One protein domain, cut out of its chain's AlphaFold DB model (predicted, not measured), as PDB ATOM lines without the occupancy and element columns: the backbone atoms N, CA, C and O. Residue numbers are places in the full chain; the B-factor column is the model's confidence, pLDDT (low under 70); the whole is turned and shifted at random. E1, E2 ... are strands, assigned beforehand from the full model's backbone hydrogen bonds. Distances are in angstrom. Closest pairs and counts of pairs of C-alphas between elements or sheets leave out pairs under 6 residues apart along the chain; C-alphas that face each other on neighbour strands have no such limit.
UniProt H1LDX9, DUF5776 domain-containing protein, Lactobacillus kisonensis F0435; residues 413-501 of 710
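Overview. This is residues 413 to 501 of the 710 residues of the protein "DUF5776 domain-containing protein" of Lactobacillus kisonensis F0435 (UniProt H1LDX9). With little regular structure, this is one strongly twisted sheet of long strands E2, E4 and E5 edged by short E1 and E3, with unnamed residues 419 to 448 passing over one face. Of 89 printed residues, 34 are in five named strands, E1 to E5 along the chain: all strand, no named helix. The mixed sheet runs E1 E5 E4 E2 E3. Elongated, 40 by 25 by 21 A, it is only just compact, close to loose, with a radius of gyration of the C-alphas of 14.1 A.

Along the chain. E1, residues 416 to 418, begins at C-alpha 416 (-21.954, 3.883, -11.951). E2 is 449 to 456, 22.9 A from first to last C-alpha; E3, 462 to 464; E4, 476 to 485, 29.3 A; E5, 491 to 500, 28.7 A, ending at C-alpha 500 (-24.460, 10.933, -7.744).

Arrangement. E1 is parallel to E5 at 38 degrees; N 418 and O 499, 2.8 A apart, are within hydrogen-bond range, as are the pairs that follow. Hairpin E4 and E5 is antiparallel, 162 degrees (N 482, O 494, 2.8 A). E4 and E2 are antiparallel, 158 degrees (N 456, O 477, 2.8 A). Hairpin E2 and E3 is antiparallel, 123 degrees (N 455, O 463, 2.8 A).

Size, cuts and confidence. The farthest C-alphas, Lys 422 and Tyr 489, are 42.5 A apart. Links E1 to E2 and E3 to E4 are long. The printed part has no cut; no printed residue is under 70 in pLDDT.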
ATOM      1  N   ALA A 413     -23.380  -1.652 -20.794       93.44
ATOM      2  CA  ALA A 413     -23.341  -0.552 -19.839       93.44
ATOM      3  C   ALA A 413     -23.489  -1.109 -18.418       93.44
ATOM      4  O   ALA A 413     -24.155  -2.129 -18.209       93.44
ATOM      5  N   SER A 414     -22.877  -0.435 -17.445       90.81
ATOM      6  CA  SER A 414     -22.876  -0.839 -16.035       90.81
ATOM      7  C   SER A 414     -23.349   0.290 -15.125       90.81
ATOM      8  O   SER A 414     -23.234   1.467 -15.463       90.81
ATOM      9  N   ASN A 415     -23.851  -0.076 -13.944       91.56
ATOM     10  CA  ASN A 415     -24.168   0.892 -12.897       91.56
ATOM     11  C   ASN A 415     -22.913   1.685 -12.514       91.56
ATOM     12  O   ASN A 415     -21.819   1.121 -12.432       91.56
ATOM     13  N   LYS A 416     -23.074   2.981 -12.240       90.62
ATOM     14  CA  LYS A 416     -21.954   3.883 -11.951       90.62
ATOM     15  C   LYS A 416     -22.258   4.757 -10.744       90.62
ATOM     16  O   LYS A 416     -23.386   5.207 -10.561       90.62
ATOM     17  N   THR A 417     -21.233   5.025  -9.942       91.38
ATOM     18  CA  THR A 417     -21.265   6.092  -8.935       91.38
ATOM     19  C   THR A 417     -20.331   7.203  -9.390       91.38
ATOM     20  O   THR A 417     -19.184   6.925  -9.735       91.38
ATOM     21  N   ILE A 418     -20.820   8.439  -9.421       90.69
ATOM     22  CA  ILE A 418     -20.051   9.624  -9.810       90.69
ATOM     23  C   ILE A 418     -20.050  10.654  -8.675       90.69
ATOM     24  O   ILE A 418     -21.040  10.758  -7.946       90.69
ATOM     25  N   PRO A 419     -18.948  11.397  -8.475       89.00
ATOM     26  CA  PRO A 419     -18.884  12.415  -7.435       89.00
ATOM     27  C   PRO A 419     -19.809  13.594  -7.754       89.00
ATOM     28  O   PRO A 419     -20.163  13.828  -8.909       89.00
ATOM     29  N   VAL A 420     -20.150  14.368  -6.723       89.25
ATOM     30  CA  VAL A 420     -20.783  15.677  -6.913       89.25
ATOM     31  C   VAL A 420     -19.765  16.625  -7.550       89.25
ATOM     32  O   VAL A 420     -18.670  16.800  -7.008       89.25
ATOM     33  N   THR A 421     -20.112  17.246  -8.676       87.75
ATOM     34  CA  THR A 421     -19.257  18.213  -9.381       87.75
ATOM     35  C   THR A 421     -19.866  19.615  -9.357       87.75
ATOM     36  O   THR A 421     -21.071  19.789  -9.195       87.75
ATOM     37  N   LYS A 422     -19.029  20.653  -9.471       76.81
ATOM     38  CA  LYS A 422     -19.489  22.058  -9.435       76.81
ATOM     39  C   LYS A 422     -19.952  22.582 -10.796       76.81
ATOM     40  O   LYS A 422     -20.664  23.575 -10.854       76.81
ATOM     41  N   ASP A 423     -19.518  21.938 -11.869       79.50
ATOM     42  CA  ASP A 423     -19.702  22.334 -13.265       79.50
ATOM     43  C   ASP A 423     -20.891  21.636 -13.947       79.50
ATOM     44  O   ASP A 423     -21.293  22.043 -15.035       79.50
ATOM     45  N   GLY A 424     -21.476  20.608 -13.320       77.31
ATOM     46  CA  GLY A 424     -22.675  19.941 -13.835       77.31
ATOM     47  C   GLY A 424     -22.442  19.123 -15.111       77.31
ATOM     48  O   GLY A 424     -23.399  18.826 -15.831       77.31
ATOM     49  N   THR A 425     -21.188  18.802 -15.449       82.19
ATOM     50  CA  THR A 425     -20.867  18.067 -16.675       82.19
ATOM     51  C   THR A 425     -21.228  16.587 -16.538       82.19
ATOM     52  O   THR A 425     -20.829  15.893 -15.604       82.19
ATOM     53  N   TRP A 426     -21.993  16.087 -17.509       89.19
ATOM     54  CA  TRP A 426     -22.347  14.677 -17.632       89.19
ATOM     55  C   TRP A 426     -22.298  14.261 -19.099       89.19
ATOM     56  O   TRP A 426     -22.946  14.879 -19.949       89.19
ATOM     57  N   ASN A 427     -21.527  13.213 -19.390       91.38
ATOM     58  CA  ASN A 427     -21.490  12.582 -20.703       91.38
ATOM     59  C   ASN A 427     -22.386  11.328 -20.678       91.38
ATOM     60  O   ASN A 427     -22.073  10.387 -19.946       91.38
ATOM     61  N   PRO A 428     -23.480  11.288 -21.460       91.50
ATOM     62  CA  PRO A 428     -24.452  10.201 -21.406       91.50
ATOM     63  C   PRO A 428     -23.881   8.837 -21.790       91.50
ATOM     64  O   PRO A 428     -24.355   7.833 -21.270       91.50
ATOM     65  N   TYR A 429     -22.872   8.783 -22.661       94.62
ATOM     66  CA  TYR A 429     -22.311   7.527 -23.172       94.62
ATOM     67  C   TYR A 429     -20.967   7.152 -22.531       94.62
ATOM     68  O   TYR A 429     -20.299   6.226 -22.984       94.62
ATOM     69  N   ASP A 430     -20.559   7.852 -21.471       91.81
ATOM     70  CA  ASP A 430     -19.333   7.529 -20.742       91.81
ATOM     71  C   ASP A 430     -19.428   6.144 -20.076       91.81
ATOM     72  O   ASP A 430     -20.246   5.914 -19.183       91.81
ATOM     73  N   GLY A 431     -18.573   5.215 -20.515       90.06
ATOM     74  CA  GLY A 431     -18.586   3.815 -20.083       90.06
ATOM     75  C   GLY A 431     -19.643   2.941 -20.769       90.06
ATOM     76  O   GLY A 431     -19.939   1.857 -20.267       90.06
ATOM     77  N   VAL A 432     -20.213   3.398 -21.890       96.38
ATOM     78  CA  VAL A 432     -21.138   2.620 -22.728       96.38
ATOM     79  C   VAL A 432     -20.411   2.130 -23.973       96.38
ATOM     80  O   VAL A 432     -19.708   2.891 -24.636       96.38
ATOM     81  N   THR A 433     -20.595   0.861 -24.322       97.62
ATOM     82  CA  THR A 433     -20.070   0.274 -25.561       97.62
ATOM     83  C   THR A 433     -21.212  -0.310 -26.379       97.62
ATOM     84  O   THR A 433     -22.026  -1.077 -25.863       97.62
ATOM     85  N   PHE A 434     -21.266   0.051 -27.658       97.88
ATOM     86  CA  PHE A 434     -22.190  -0.521 -28.634       97.88
ATOM     87  C   PHE A 434     -21.452  -1.548 -29.486       97.88
ATOM     88  O   PHE A 434     -20.280  -1.349 -29.806       97.88
ATOM     89  N   TYR A 435     -22.132  -2.625 -29.863       95.19
ATOM     90  CA  TYR A 435     -21.559  -3.703 -30.666       95.19
ATOM     91  C   TYR A 435     -22.344  -3.892 -31.961       95.19
ATOM     92  O   TYR A 435     -23.567  -3.756 -31.980       95.19
ATOM     93  N   GLY A 436     -21.632  -4.236 -33.034       91.94
ATOM     94  CA  GLY A 436     -22.238  -4.695 -34.278       91.94
ATOM     95  C   GLY A 436     -22.786  -6.122 -34.172       91.94
ATOM     96  O   GLY A 436     -22.508  -6.862 -33.222       91.94
ATOM     97  N   THR A 437     -23.527  -6.551 -35.194       88.62
ATOM     98  CA  THR A 437     -24.007  -7.941 -35.313       88.62
ATOM     99  C   THR A 437     -22.866  -8.946 -35.511       88.62
ATOM    100  O   THR A 437     -23.051 -10.134 -35.283       88.62
ATOM    101  N   ASP A 438     -21.667  -8.479 -35.866       85.94
ATOM    102  CA  ASP A 438     -20.423  -9.259 -35.900       85.94
ATOM    103  C   ASP A 438     -19.720  -9.341 -34.529       85.94
ATOM    104  O   ASP A 438     -18.585  -9.808 -34.433       85.94
ATOM    105  N   GLN A 439     -20.380  -8.867 -33.465       88.31
ATOM    106  CA  GLN A 439     -19.879  -8.825 -32.088       88.31
ATOM    107  C   GLN A 439     -18.570  -8.042 -31.917       88.31
ATOM    108  O   GLN A 439     -17.850  -8.238 -30.935       88.31
ATOM    109  N   LYS A 440     -18.271  -7.107 -32.828       90.56
ATOM    110  CA  LYS A 440     -17.180  -6.147 -32.644       90.56
ATOM    111  C   LYS A 440     -17.689  -4.850 -32.018       90.56
ATOM    112  O   LYS A 440     -18.780  -4.393 -32.370       90.56
ATOM    113  N   PRO A 441     -16.915  -4.237 -31.106       94.81
ATOM    114  CA  PRO A 441     -17.259  -2.932 -30.565       94.81
ATOM    115  C   PRO A 441     -17.206  -1.876 -31.674       94.81
ATOM    116  O   PRO A 441     -16.279  -1.852 -32.486       94.81
ATOM    117  N   LEU A 442     -18.200  -0.997 -31.700       95.38
ATOM    118  CA  LEU A 442     -18.272   0.116 -32.640       95.38
ATOM    119  C   LEU A 442     -17.363   1.254 -32.166       95.38
ATOM    120  O   LEU A 442     -17.336   1.591 -30.982       95.38
ATOM    121  N   ALA A 443     -16.615   1.853 -33.096       94.88
ATOM    122  CA  ALA A 443     -15.644   2.905 -32.780       94.88
ATOM    123  C   ALA A 443     -16.303   4.224 -32.340       94.88
ATOM    124  O   ALA A 443     -15.695   5.019 -31.626       94.88
ATOM    125  N   THR A 444     -17.541   4.456 -32.771       95.56
ATOM    126  CA  THR A 444     -18.341   5.638 -32.446       95.56
ATOM    127  C   THR A 444     -19.728   5.221 -31.975       95.56
ATOM    128  O   THR A 444     -20.202   4.121 -32.267       95.56
ATOM    129  N   VAL A 445     -20.395   6.115 -31.241       96.44
ATOM    130  CA  VAL A 445     -21.802   5.929 -30.871       96.44
ATOM    131  C   VAL A 445     -22.645   5.902 -32.155       96.44
ATOM    132  O   VAL A 445     -22.493   6.811 -32.972       96.44
ATOM    133  N   PRO A 446     -23.508   4.893 -32.359       96.44
ATOM    134  CA  PRO A 446     -24.380   4.833 -33.531       96.44
ATOM    135  C   PRO A 446     -25.361   6.005 -33.582       96.44
ATOM    136  O   PRO A 446     -25.939   6.360 -32.555       96.44
ATOM    137  N   ASP A 447     -25.656   6.520 -34.776       96.44
ATOM    138  CA  ASP A 447     -26.675   7.571 -34.964       96.44
ATOM    139  C   ASP A 447     -28.073   7.129 -34.501       96.44
ATOM    140  O   ASP A 447     -28.913   7.940 -34.117       96.44
ATOM    141  N   SER A 448     -28.326   5.818 -34.517       95.94
ATOM    142  CA  SER A 448     -29.568   5.203 -34.055       95.94
ATOM    143  C   SER A 448     -29.608   4.935 -32.544       95.94
ATOM    144  O   SER A 448     -30.598   4.392 -32.039       95.94
ATOM    145  N   ALA A 449     -28.544   5.284 -31.812       97.25
ATOM    146  CA  ALA A 449     -28.504   5.192 -30.364       97.25
ATOM    147  C   ALA A 449     -29.136   6.433 -29.718       97.25
ATOM    148  O   ALA A 449     -28.897   7.577 -30.102       97.25
ATOM    149  N   SER A 450     -29.940   6.203 -28.688       97.62
ATOM    150  CA  SER A 450     -30.574   7.248 -27.887       97.62
ATOM    151  C   SER A 450     -30.597   6.850 -26.415       97.62
ATOM    152  O   SER A 450     -30.296   5.709 -26.058       97.62
ATOM    153  N   TYR A 451     -30.947   7.785 -25.534       97.62
ATOM    154  CA  TYR A 451     -31.070   7.510 -24.107       97.62
ATOM    155  C   TYR A 451     -32.192   8.323 -23.468       97.62
ATOM    156  O   TYR A 451     -32.548   9.401 -23.943       97.62
ATOM    157  N   VAL A 452     -32.725   7.814 -22.360       96.62
ATOM    158  CA  VAL A 452     -33.682   8.511 -21.495       96.62
ATOM    159  C   VAL A 452     -33.183   8.461 -20.057       96.62
ATOM    160  O   VAL A 452     -32.751   7.410 -19.591       96.62
ATOM    161  N   VAL A 453     -33.264   9.586 -19.354       97.06
ATOM    162  CA  VAL A 453     -32.902   9.725 -17.945       97.06
ATOM    163  C   VAL A 453     -34.157   9.943 -17.117       97.06
ATOM    164  O   VAL A 453     -35.000  10.790 -17.425       97.06
ATOM    165  N   LYS A 454     -34.258   9.204 -16.019       96.31
ATOM    166  CA  LYS A 454     -35.272   9.399 -14.990       96.31
ATOM    167  C   LYS A 454     -34.612   9.490 -13.626       96.31
ATOM    168  O   LYS A 454     -33.682   8.743 -13.336       96.31
ATOM    169  N   LYS A 455     -35.094  10.397 -12.783       95.00
ATOM    170  CA  LYS A 455     -34.684  10.482 -11.380       95.00
ATOM    171  C   LYS A 455     -35.499   9.490 -10.563       95.00
ATOM    172  O   LYS A 455     -36.695   9.352 -10.805       95.00
ATOM    173  N   VAL A 456     -34.846   8.829  -9.615       91.88
ATOM    174  CA  VAL A 456     -35.445   7.838  -8.718       91.88
ATOM    175  C   VAL A 456     -35.526   8.437  -7.321       91.88
ATOM    176  O   VAL A 456     -34.521   8.923  -6.803       91.88
ATOM    177  N   ASP A 457     -36.703   8.427  -6.702       87.69
ATOM    178  CA  ASP A 457     -36.886   8.905  -5.328       87.69
ATOM    179  C   ASP A 457     -36.582   7.820  -4.269       87.69
ATOM    180  O   ASP A 457     -36.241   6.677  -4.579       87.69
ATOM    181  N   VAL A 458     -36.681   8.174  -2.983       83.38
ATOM    182  CA  VAL A 458     -36.452   7.246  -1.853       83.38
ATOM    183  C   VAL A 458     -37.448   6.080  -1.792       83.38
ATOM    184  O   VAL A 458     -37.164   5.074  -1.148       83.38
ATOM    185  N   ASN A 459     -38.597   6.205  -2.457       82.69
ATOM    186  CA  ASN A 459     -39.641   5.186  -2.546       82.69
ATOM    187  C   ASN A 459     -39.545   4.377  -3.850       82.69
ATOM    188  O   ASN A 459     -40.429   3.569  -4.129       82.69
ATOM    189  N   ASN A 460     -38.474   4.573  -4.630       81.62
ATOM    190  CA  ASN A 460     -38.237   3.945  -5.925       81.62
ATOM    191  C   ASN A 460     -39.237   4.359  -7.026       81.62
ATOM    192  O   ASN A 460     -39.428   3.623  -7.995       81.62
ATOM    193  N   ASN A 461     -39.871   5.529  -6.900       87.62
ATOM    194  CA  ASN A 461     -40.663   6.116  -7.978       87.62
ATOM    195  C   ASN A 461     -39.757   6.848  -8.967       87.62
ATOM    196  O   ASN A 461     -38.790   7.503  -8.573       87.62
ATOM    197  N   GLU A 462     -40.113   6.788 -10.249       93.62
ATOM    198  CA  GLU A 462     -39.364   7.441 -11.316       93.62
ATOM    199  C   GLU A 462     -40.070   8.693 -11.846       93.62
ATOM    200  O   GLU A 462     -41.271   8.674 -12.125       93.62
ATOM    201  N   SER A 463     -39.306   9.756 -12.088       92.12
ATOM    202  CA  SER A 463     -39.789  10.980 -12.734       92.12
ATOM    203  C   SER A 463     -38.841  11.447 -13.838       92.12
ATOM    204  O   SER A 463     -37.622  11.316 -13.715       92.12
ATOM    205  N   ALA A 464     -39.385  12.039 -14.902       92.62
ATOM    206  CA  ALA A 464     -38.579  12.669 -15.948       92.62
ATOM    207  C   ALA A 464     -37.709  13.808 -15.380       92.62
ATOM    208  O   ALA A 464     -38.071  14.445 -14.388       92.62
ATOM    209  N   VAL A 465     -36.567  14.066 -16.019       92.88
ATOM    210  CA  VAL A 465     -35.620  15.119 -15.617       92.88
ATOM    211  C   VAL A 465     -35.469  16.179 -16.701       92.88
ATOM    212  O   VAL A 465     -35.605  15.897 -17.894       92.88
ATOM    213  N   ALA A 466     -35.157  17.407 -16.286       86.69
ATOM    214  CA  ALA A 466     -34.911  18.509 -17.207       86.69
ATOM    215  C   ALA A 466     -33.751  18.181 -18.161       86.69
ATOM    216  O   ALA A 466     -32.728  17.627 -17.755       86.69
ATOM    217  N   ASN A 467     -33.921  18.530 -19.438       88.44
ATOM    218  CA  ASN A 467     -32.941  18.330 -20.511       88.44
ATOM    219  C   ASN A 467     -32.470  16.880 -20.710       88.44
ATOM    220  O   ASN A 467     -31.472  16.677 -21.397       88.44
ATOM    221  N   ASN A 468     -33.168  15.891 -20.135       93.44
ATOM    222  CA  ASN A 468     -32.787  14.483 -20.201       93.44
ATOM    223  C   ASN A 468     -31.364  14.224 -19.660       93.44
ATOM    224  O   ASN A 468     -30.636  13.420 -20.224       93.44
ATOM    225  N   LYS A 469     -30.928  14.932 -18.606       92.94
ATOM    226  CA  LYS A 469     -29.565  14.820 -18.053       92.94
ATOM    227  C   LYS A 469     -29.547  14.442 -16.577       92.94
ATOM    228  O   LYS A 469     -30.419  14.846 -15.810       92.94
ATOM    229  N   VAL A 470     -28.515  13.700 -16.180       92.88
ATOM    230  CA  VAL A 470     -28.179  13.480 -14.769       92.88
ATOM    231  C   VAL A 470     -27.648  14.791 -14.183       92.88
ATOM    232  O   VAL A 470     -26.681  15.344 -14.701       92.88
ATOM    233  N   ASP A 471     -28.272  15.290 -13.114       92.50
ATOM    234  CA  ASP A 471     -27.757  16.443 -12.362       92.50
ATOM    235  C   ASP A 471     -26.623  15.971 -11.445       92.50
ATOM    236  O   ASP A 471     -26.871  15.324 -10.425       92.50
ATOM    237  N   THR A 472     -25.383  16.274 -11.835       93.44
ATOM    238  CA  THR A 472     -24.165  15.913 -11.094       93.44
ATOM    239  C   THR A 472     -23.822  16.906  -9.984       93.44
ATOM    240  O   THR A 472     -22.874  16.678  -9.238       93.44
ATOM    241  N   THR A 473     -24.589  17.989  -9.827       92.75
ATOM    242  CA  THR A 473     -24.337  19.019  -8.805       92.75
ATOM    243  C   THR A 473     -24.953  18.688  -7.449       92.75
ATOM    244  O   THR A 473     -24.673  19.359  -6.453       92.75
ATOM    245  N   LYS A 474     -25.793  17.648  -7.389       90.56
ATOM    246  CA  LYS A 474     -26.533  17.243  -6.193       90.56
ATOM    247  C   LYS A 474     -26.567  15.730  -6.050       90.56
ATOM    248  O   LYS A 474     -26.683  15.007  -7.034       90.56
ATOM    249  N   ASP A 475     -26.558  15.283  -4.801       91.56
ATOM    250  CA  ASP A 475     -26.805  13.892  -4.436       91.56
ATOM    251  C   ASP A 475     -28.134  13.388  -5.042       91.56
ATOM    252  O   ASP A 475     -29.161  14.082  -5.017       91.56
ATOM    253  N   GLY A 476     -28.125  12.178  -5.608       91.38
ATOM    254  CA  GLY A 476     -29.329  11.577  -6.179       91.38
ATOM    255  C   GLY A 476     -29.094  10.267  -6.921       91.38
ATOM    256  O   GLY A 476     -27.962   9.897  -7.229       91.38
ATOM    257  N   VAL A 477     -30.185   9.561  -7.210       93.00
ATOM    258  CA  VAL A 477     -30.179   8.313  -7.985       93.00
ATOM    259  C   VAL A 477     -30.963   8.505  -9.278       93.00
ATOM    260  O   VAL A 477     -32.040   9.102  -9.282       93.00
ATOM    261  N   TYR A 478     -30.422   7.991 -10.380       95.44
ATOM    262  CA  TYR A 478     -31.016   8.084 -11.709       95.44
ATOM    263  C   TYR A 478     -31.012   6.725 -12.401       95.44
ATOM    264  O   TYR A 478     -30.055   5.961 -12.281       95.44
ATOM    265  N   HIS A 479     -32.058   6.451 -13.172       96.38
ATOM    266  CA  HIS A 479     -32.076   5.385 -14.164       96.38
ATOM    267  C   HIS A 479     -31.825   5.985 -15.543       96.38
ATOM    268  O   HIS A 479     -32.531   6.901 -15.967       96.38
ATOM    269  N   VAL A 480     -30.805   5.470 -16.226       97.00
ATOM    270  CA  VAL A 480     -30.478   5.832 -17.604       97.00
ATOM    271  C   VAL A 480     -30.760   4.621 -18.478       97.00
ATOM    272  O   VAL A 480     -30.118   3.586 -18.320       97.00
ATOM    273  N   THR A 481     -31.735   4.743 -19.376       97.62
ATOM    274  CA  THR A 481     -32.099   3.702 -20.340       97.62
ATOM    275  C   THR A 481     -31.533   4.067 -21.702       97.62
ATOM    276  O   THR A 481     -32.043   4.971 -22.360       97.62
ATOM    277  N   TYR A 482     -30.507   3.347 -22.141       98.06
ATOM    278  CA  TYR A 482     -29.991   3.398 -23.507       98.06
ATOM    279  C   TYR A 482     -30.898   2.592 -24.430       98.06
ATOM    280  O   TYR A 482     -31.361   1.529 -24.036       98.06
ATOM    281  N   THR A 483     -31.144   3.078 -25.642       98.38
ATOM    282  CA  THR A 483     -31.862   2.373 -26.711       98.38
ATOM    283  C   THR A 483     -30.990   2.363 -27.957       98.38
ATOM    284  O   THR A 483     -30.482   3.410 -28.346       98.38
ATOM    285  N   TYR A 484     -30.832   1.203 -28.589       98.19
ATOM    286  CA  TYR A 484     -30.085   1.038 -29.830       98.19
ATOM    287  C   TYR A 484     -30.949   0.313 -30.859       98.19
ATOM    288  O   TYR A 484     -31.303  -0.854 -30.679       98.19
ATOM    289  N   VAL A 485     -31.298   1.019 -31.936       97.50
ATOM    290  CA  VAL A 485     -31.978   0.430 -33.094       97.50
ATOM    291  C   VAL A 485     -30.905  -0.122 -34.032       97.50
ATOM    292  O   VAL A 485     -30.245   0.640 -34.739       97.50
ATOM    293  N   VAL A 486     -30.703  -1.439 -34.005       94.25
ATOM    294  CA  VAL A 486     -29.672  -2.122 -34.806       94.25
ATOM    295  C   VAL A 486     -30.082  -2.152 -36.273       94.25
ATOM    296  O   VAL A 486     -29.291  -1.871 -37.168       94.25
ATOM    297  N   ASN A 487     -31.345  -2.494 -36.515       91.38
ATOM    298  CA  ASN A 487     -31.975  -2.506 -37.827       91.38
ATOM    299  C   ASN A 487     -33.502  -2.390 -37.657       91.38
ATOM    300  O   ASN A 487     -34.006  -2.209 -36.550       91.38
ATOM    301  N   LYS A 488     -34.266  -2.501 -38.750       90.81
ATOM    302  CA  LYS A 488     -35.737  -2.379 -38.715       90.81
ATOM    303  C   LYS A 488     -36.470  -3.473 -37.918       90.81
ATOM    304  O   LYS A 488     -37.668  -3.332 -37.694       90.81
ATOM    305  N   TYR A 489     -35.794  -4.561 -37.556       89.75
ATOM    306  CA  TYR A 489     -36.357  -5.688 -36.810       89.75
ATOM    307  C   TYR A 489     -35.915  -5.687 -35.346       89.75
ATOM    308  O   TYR A 489     -36.708  -6.037 -34.480       89.75
ATOM    309  N   ILE A 490     -34.670  -5.284 -35.070       94.19
ATOM    310  CA  ILE A 490     -34.044  -5.425 -33.753       94.19
ATOM    311  C   ILE A 490     -33.787  -4.062 -33.119       94.19
ATOM    312  O   ILE A 490     -33.048  -3.226 -33.647       94.19
ATOM    313  N   THR A 491     -34.376  -3.862 -31.942       96.75
ATOM    314  CA  THR A 491     -34.107  -2.729 -31.056       96.75
ATOM    315  C   THR A 491     -33.858  -3.251 -29.655       96.75
ATOM    316  O   THR A 491     -34.726  -3.893 -29.075       96.75
ATOM    317  N   VAL A 492     -32.704  -2.918 -29.089       97.88
ATOM    318  CA  VAL A 492     -32.358  -3.298 -27.717       97.88
ATOM    319  C   VAL A 492     -32.318  -2.081 -26.809       97.88
ATOM    320  O   VAL A 492     -32.106  -0.949 -27.249       97.88
ATOM    321  N   LYS A 493     -32.502  -2.318 -25.517       97.88
ATOM    322  CA  LYS A 493     -32.426  -1.334 -24.452       97.88
ATOM    323  C   LYS A 493     -31.548  -1.837 -23.321       97.88
ATOM    324  O   LYS A 493     -31.475  -3.029 -23.066       97.88
ATOM    325  N   LYS A 494     -30.899  -0.921 -22.611       96.25
ATOM    326  CA  LYS A 494     -30.167  -1.224 -21.379       96.25
ATOM    327  C   LYS A 494     -30.421  -0.130 -20.364       96.25
ATOM    328  O   LYS A 494     -30.061   1.017 -20.609       96.25
ATOM    329  N   THR A 495     -31.003  -0.487 -19.224       95.56
ATOM    330  CA  THR A 495     -31.153   0.442 -18.098       95.56
ATOM    331  C   THR A 495     -30.042   0.223 -17.082       95.56
ATOM    332  O   THR A 495     -29.796  -0.911 -16.674       95.56
ATOM    333  N   VAL A 496     -29.381   1.304 -16.670       94.38
ATOM    334  CA  VAL A 496     -28.375   1.310 -15.600       94.38
ATOM    335  C   VAL A 496     -28.733   2.332 -14.530       94.38
ATOM    336  O   VAL A 496     -29.384   3.343 -14.802       94.38
ATOM    337  N   THR A 497     -28.272   2.084 -13.310       94.81
ATOM    338  CA  THR A 497     -28.388   3.023 -12.196       94.81
ATOM    339  C   THR A 497     -27.141   3.899 -12.112       94.81
ATOM    340  O   THR A 497     -26.023   3.395 -11.976       94.81
ATOM    341  N   ILE A 498     -27.338   5.217 -12.142       94.00
ATOM    342  CA  ILE A 498     -26.306   6.224 -11.887       94.00
ATOM    343  C   ILE A 498     -26.569   6.854 -10.522       94.00
ATOM    344  O   ILE A 498     -27.621   7.451 -10.294       94.00
ATOM    345  N   THR A 499     -25.610   6.719  -9.613       92.88
ATOM    346  CA  THR A 499     -25.648   7.330  -8.279       92.88
ATOM    347  C   THR A 499     -24.716   8.533  -8.256       92.88
ATOM    348  O   THR A 499     -23.525   8.398  -8.525       92.88
ATOM    349  N   VAL A 500     -25.245   9.711  -7.942       93.44
ATOM    350  CA  VAL A 500     -24.460  10.933  -7.744       93.44
ATOM    351  C   VAL A 500     -24.211  11.112  -6.252       93.44
ATOM    352  O   VAL A 500     -25.152  11.080  -5.455       93.44
ATOM    353  N   GLY A 501     -22.941  11.281  -5.885       90.69
ATOM    354  CA  GLY A 501     -22.505  11.476  -4.508       90.69
ATOM    355  C   GLY A 501     -23.009  10.377  -3.573       90.69
ATOM    356  O   GLY A 501     -22.714   9.201  -3.783       90.69
TER     357      GLY A 501